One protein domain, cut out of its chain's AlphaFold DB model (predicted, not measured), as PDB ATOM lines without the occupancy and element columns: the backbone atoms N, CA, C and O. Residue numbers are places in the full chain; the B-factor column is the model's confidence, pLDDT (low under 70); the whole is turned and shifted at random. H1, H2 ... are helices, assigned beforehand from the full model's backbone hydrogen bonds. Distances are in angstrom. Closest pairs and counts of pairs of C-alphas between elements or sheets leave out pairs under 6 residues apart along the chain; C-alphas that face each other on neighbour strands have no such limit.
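This is residues 124 to 165 of the 169 residues of the protein "Hypothetical protein" of Symbiodinium sp. CCMP2456 (UniProt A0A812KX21). The domain has little regular structure: a rounded, compact knot of loops with two short helices set in it, and its first and last printed residues come back near each other. Long loops lead into each helix, residues 124 to 135 into H1 and residues 140 to 158 into H2. The printed part has 42 residues, 8 of them in the two named helices, with no named strand; the class is all helix. The radius of gyration of the C-alphas is 8.8 A, and the C-alphas span 22 by 20 by 19 A.

From C-alpha 124 at (21.206, 38.205, -4.154), a loop leads to H1, residues 136 to 139, 5.2 A long. H2, residues 159 to 162, is 5.3 A long and ends at C-alpha 162 at (13.243, 34.238, -2.488).

H1 and H2 are apart, but only just, with their closest C-alphas 8.0 A apart. Both are too short for an O i to N i+4 pair; each has its 1 O i to N i+3 pair within hydrogen-bond range.

The C-alphas of Glu 132 and Pro 146, the two farthest apart, are 23.3 A apart; those of Leu 124 and Pro 165 are 6.6 A apart. The link from H1 to H2 is long, 19 residues. The printed part has no cut, and no printed residue is under 70 in pLDDT.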
ATOM      1  N   LEU A 124      22.326  38.192  -3.218       93.00
ATOM      2  CA  LEU A 124      21.206  38.205  -4.154       93.00
ATOM      3  C   LEU A 124      20.006  37.452  -3.566       93.00
ATOM      4  O   LEU A 124      20.143  36.320  -3.082       93.00
ATOM      5  N   GLY A 125      18.828  38.064  -3.664       94.62
ATOM      6  CA  GLY A 125      17.585  37.520  -3.127       94.62
ATOM      7  C   GLY A 125      17.586  37.381  -1.600       94.62
ATOM      8  O   GLY A 125      18.443  37.908  -0.887       94.62
ATOM      9  N   ASN A 126      16.606  36.652  -1.076       94.56
ATOM     10  CA  ASN A 126      16.472  36.417   0.355       94.56
ATOM     11  C   ASN A 126      17.411  35.289   0.795       94.56
ATOM     12  O   ASN A 126      17.214  34.126   0.444       94.56
ATOM     13  N   SER A 127      18.409  35.617   1.617       92.50
ATOM     14  CA  SER A 127      19.395  34.653   2.116       92.50
ATOM     15  C   SER A 127      18.798  33.534   2.980       92.50
ATOM     16  O   SER A 127      19.439  32.499   3.141       92.50
ATOM     17  N   GLU A 128      17.571  33.686   3.488       93.50
ATOM     18  CA  GLU A 128      16.853  32.644   4.235       93.50
ATOM     19  C   GLU A 128      16.298  31.518   3.335       93.50
ATOM     20  O   GLU A 128      15.809  30.511   3.850       93.50
ATOM     21  N   CYS A 129      16.334  31.675   2.005       94.50
ATOM     22  CA  CYS A 129      15.756  30.712   1.062       94.50
ATOM     23  C   CYS A 129      16.693  29.587   0.615       94.50
ATOM     24  O   CYS A 129      16.234  28.590   0.060       94.50
ATOM     25  N   TRP A 130      17.999  29.751   0.792       93.38
ATOM     26  CA  TRP A 130      18.981  28.927   0.094       93.38
ATOM     27  C   TRP A 130      19.482  27.775   0.971       93.38
ATOM     28  O   TRP A 130      19.879  27.972   2.119       93.38
ATOM     29  N   ALA A 131      19.477  26.565   0.413       90.69
ATOM     30  CA  ALA A 131      19.955  25.324   1.026       90.69
ATOM     31  C   ALA A 131      20.629  24.451  -0.049       90.69
ATOM     32  O   ALA A 131      20.592  24.801  -1.224       90.69
ATOM     33  N   GLU A 132      21.263  23.336   0.326       86.31
ATOM     34  CA  GLU A 132      22.045  22.484  -0.590       86.31
ATOM     35  C   GLU A 132      21.362  22.255  -1.958       86.31
ATOM     36  O   GLU A 132      20.290  21.661  -2.044       86.31
ATOM     37  N   GLY A 133      21.996  22.736  -3.036       86.06
ATOM     38  CA  GLY A 133      21.500  22.621  -4.417       86.06
ATOM     39  C   GLY A 133      20.579  23.754  -4.894       86.06
ATOM     40  O   GLY A 133      20.372  23.890  -6.099       86.06
ATOM     41  N   PHE A 134      20.095  24.607  -3.991       93.44
ATOM     42  CA  PHE A 134      19.232  25.749  -4.287       93.44
ATOM     43  C   PHE A 134      19.953  27.063  -3.997       93.44
ATOM     44  O   PHE A 134      20.504  27.281  -2.920       93.44
ATOM     45  N   GLY A 135      19.927  27.966  -4.967       95.06
ATOM     46  CA  GLY A 135      20.535  29.282  -4.854       95.06
ATOM     47  C   GLY A 135      20.021  30.205  -5.943       95.06
ATOM     48  O   GLY A 135      19.401  29.752  -6.910       95.06
ATOM     49  N   TYR A 136      20.311  31.496  -5.798       95.31
ATOM     50  CA  TYR A 136      19.828  32.527  -6.713       95.31
ATOM     51  C   TYR A 136      20.111  32.193  -8.190       95.31
ATOM     52  O   TYR A 136      19.217  32.289  -9.026       95.31
ATOM     53  N   GLU A 137      21.315  31.706  -8.501       93.75
ATOM     54  CA  GLU A 137      21.752  31.364  -9.868       93.75
ATOM     55  C   GLU A 137      20.860  30.315 -10.558       93.75
ATOM     56  O   GLU A 137      20.579  30.392 -11.757       93.75
ATOM     57  N   ASN A 138      20.360  29.337  -9.799       95.19
ATOM     58  CA  ASN A 138      19.568  28.226 -10.336       95.19
ATOM     59  C   ASN A 138      18.054  28.428 -10.181       95.19
ATOM     60  O   ASN A 138      17.287  27.637 -10.733       95.19
ATOM     61  N   CYS A 139      17.637  29.474  -9.458       96.06
ATOM     62  CA  CYS A 139      16.236  29.737  -9.135       96.06
ATOM     63  C   CYS A 139      15.701  31.074  -9.665       96.06
ATOM     64  O   CYS A 139      14.539  31.128 -10.055       96.06
ATOM     65  N   CYS A 140      16.517  32.128  -9.726       95.69
ATOM     66  CA  CYS A 140      16.068  33.508  -9.964       95.69
ATOM     67  C   CYS A 140      16.729  34.194 -11.169       95.69
ATOM     68  O   CYS A 140      16.404  35.338 -11.483       95.69
ATOM     69  N   GLU A 141      17.674  33.540 -11.849       92.50
ATOM     70  CA  GLU A 141      18.282  34.118 -13.048       92.50
ATOM     71  C   GLU A 141      17.259  34.386 -14.158       92.50
ATOM     72  O   GLU A 141      16.344  33.597 -14.396       92.50
ATOM     73  N   ALA A 142      17.498  35.461 -14.918       88.25
ATOM     74  CA  ALA A 142      16.626  35.923 -16.002       88.25
ATOM     75  C   ALA A 142      16.293  34.842 -17.037       88.25
ATOM     76  O   ALA A 142      15.204  34.843 -17.608       88.25
ATOM     77  N   LYS A 143      17.193  33.872 -17.245       91.50
ATOM     78  CA  LYS A 143      16.990  32.751 -18.176       91.50
ATOM     79  C   LYS A 143      15.758  31.895 -17.857       91.50
ATOM     80  O   LYS A 143      15.261  31.215 -18.748       91.50
ATOM     81  N   PHE A 144      15.278  31.910 -16.613       93.25
ATOM     82  CA  PHE A 144      14.094  31.159 -16.197       93.25
ATOM     83  C   PHE A 144      12.780  31.938 -16.371       93.25
ATOM     84  O   PHE A 144      11.703  31.369 -16.202       93.25
ATOM     85  N   GLY A 145      12.848  33.215 -16.758       89.25
ATOM     86  CA  GLY A 145      11.685  34.078 -16.927       89.25
ATOM     87  C   GLY A 145      11.171  34.686 -15.613       89.25
ATOM     88  O   GLY A 145      11.800  34.541 -14.565       89.25
ATOM     89  N   PRO A 146      10.008  35.363 -15.652       88.12
ATOM     90  CA  PRO A 146       9.540  36.249 -14.579       88.12
ATOM     91  C   PRO A 146       9.097  35.534 -13.296       88.12
ATOM     92  O   PRO A 146       8.815  36.200 -12.314       88.12
ATOM     93  N   ASN A 147       9.018  34.199 -13.304       92.50
ATOM     94  CA  ASN A 147       8.654  33.388 -12.136       92.50
ATOM     95  C   ASN A 147       9.803  32.475 -11.676       92.50
ATOM     96  O   ASN A 147       9.597  31.575 -10.859       92.50
ATOM     97  N   GLY A 148      11.006  32.669 -12.226       93.94
ATOM     98  CA  GLY A 148      12.165  31.848 -11.911       93.94
ATOM     99  C   GLY A 148      12.003  30.374 -12.297       93.94
ATOM    100  O   GLY A 148      11.101  29.976 -13.037       93.94
ATOM    101  N   ASN A 149      12.917  29.539 -11.812       96.12
ATOM    102  CA  ASN A 149      12.898  28.108 -12.089       96.12
ATOM    103  C   ASN A 149      11.803  27.419 -11.265       96.12
ATOM    104  O   ASN A 149      11.925  27.290 -10.049       96.12
ATOM    105  N   ALA A 150      10.771  26.898 -11.932       95.75
ATOM    106  CA  ALA A 150       9.642  26.230 -11.282       95.75
ATOM    107  C   ALA A 150      10.031  25.013 -10.416       95.75
ATOM    108  O   ALA A 150       9.240  24.594  -9.575       95.75
ATOM    109  N   GLN A 151      11.232  24.447 -10.590       95.50
ATOM    110  CA  GLN A 151      11.728  23.350  -9.753       95.50
ATOM    111  C   GLN A 151      12.175  23.789  -8.350       95.50
ATOM    112  O   GLN A 151      12.356  22.934  -7.488       95.50
ATOM    113  N   CYS A 152      12.369  25.090  -8.116       96.19
ATOM    114  CA  CYS A 152      12.796  25.611  -6.818       96.19
ATOM    115  C   CYS A 152      11.646  25.813  -5.824       96.19
ATOM    116  O   CYS A 152      11.899  26.079  -4.651       96.19
ATOM    117  N   TRP A 153      10.395  25.737  -6.282       95.31
ATOM    118  CA  TRP A 153       9.241  26.206  -5.520       95.31
ATOM    119  C   TRP A 153       8.412  25.046  -4.973       95.31
ATOM    120  O   TRP A 153       8.016  24.148  -5.714       95.31
ATOM    121  N   ASP A 154       8.100  25.099  -3.680       93.56
ATOM    122  CA  ASP A 154       7.302  24.090  -2.964       93.56
ATOM    123  C   ASP A 154       6.075  24.684  -2.245       93.56
ATOM    124  O   ASP A 154       5.332  23.980  -1.561       93.56
ATOM    125  N   GLY A 155       5.854  25.991  -2.411       88.94
ATOM    126  CA  GLY A 155       4.800  26.768  -1.762       88.94
ATOM    127  C   GLY A 155       5.298  27.562  -0.552       88.94
ATOM    128  O   GLY A 155       4.882  28.708  -0.383       88.94
ATOM    129  N   VAL A 156       6.220  27.010   0.244       91.19
ATOM    130  CA  VAL A 156       6.883  27.740   1.342       91.19
ATOM    131  C   VAL A 156       7.977  28.637   0.772       91.19
ATOM    132  O   VAL A 156       8.028  29.832   1.075       91.19
ATOM    133  N   TYR A 157       8.807  28.067  -0.098       94.44
ATOM    134  CA  TYR A 157       9.730  28.795  -0.951       94.44
ATOM    135  C   TYR A 157       9.035  29.102  -2.277       94.44
ATOM    136  O   TYR A 157       8.472  28.221  -2.935       94.44
ATOM    137  N   ASN A 158       9.041  30.375  -2.658       95.62
ATOM    138  CA  ASN A 158       8.454  30.865  -3.898       95.62
ATOM    139  C   ASN A 158       9.251  32.065  -4.422       95.62
ATOM    140  O   ASN A 158      10.089  32.623  -3.708       95.62
ATOM    141  N   TYR A 159       8.974  32.444  -5.668       94.94
ATOM    142  CA  TYR A 159       9.682  33.510  -6.370       94.94
ATOM    143  C   TYR A 159       9.693  34.833  -5.590       94.94
ATOM    144  O   TYR A 159      10.769  35.349  -5.291       94.94
ATOM    145  N   ASP A 160       8.524  35.328  -5.178       93.19
ATOM    146  CA  ASP A 160       8.387  36.622  -4.492       93.19
ATOM    147  C   ASP A 160       9.106  36.649  -3.138       93.19
ATOM    148  O   ASP A 160       9.657  37.667  -2.729       93.19
ATOM    149  N   ARG A 161       9.151  35.511  -2.438       93.69
ATOM    150  CA  ARG A 161       9.864  35.391  -1.162       93.69
ATOM    151  C   ARG A 161      11.380  35.338  -1.339       93.69
ATOM    152  O   ARG A 161      12.101  35.807  -0.460       93.69
ATOM    153  N   CYS A 162      11.853  34.677  -2.393       95.69
ATOM    154  CA  CYS A 162      13.243  34.238  -2.488       95.69
ATOM    155  C   CYS A 162      14.088  35.048  -3.463       95.69
ATOM    156  O   CYS A 162      15.278  35.227  -3.220       95.69
ATOM    157  N   CYS A 163      13.502  35.571  -4.537       95.00
ATOM    158  CA  CYS A 163      14.245  36.303  -5.558       95.00
ATOM    159  C   CYS A 163      14.454  37.788  -5.233       95.00
ATOM    160  O   CYS A 163      15.162  38.469  -5.971       95.00
ATOM    161  N   PHE A 164      13.920  38.260  -4.105       92.94
ATOM    162  CA  PHE A 164      14.094  39.618  -3.597       92.94
ATOM    163  C   PHE A 164      14.734  39.577  -2.204       92.94
ATOM    164  O   PHE A 164      14.403  38.685  -1.421       92.94
ATOM    165  N   PRO A 165      15.668  40.487  -1.875       90.75
ATOM    166  CA  PRO A 165      16.207  40.599  -0.526       90.75
ATOM    167  C   PRO A 165      15.123  40.872   0.515       90.75
ATOM    168  O   PRO A 165      14.065  41.418   0.221       90.75
TER     169      PRO A 165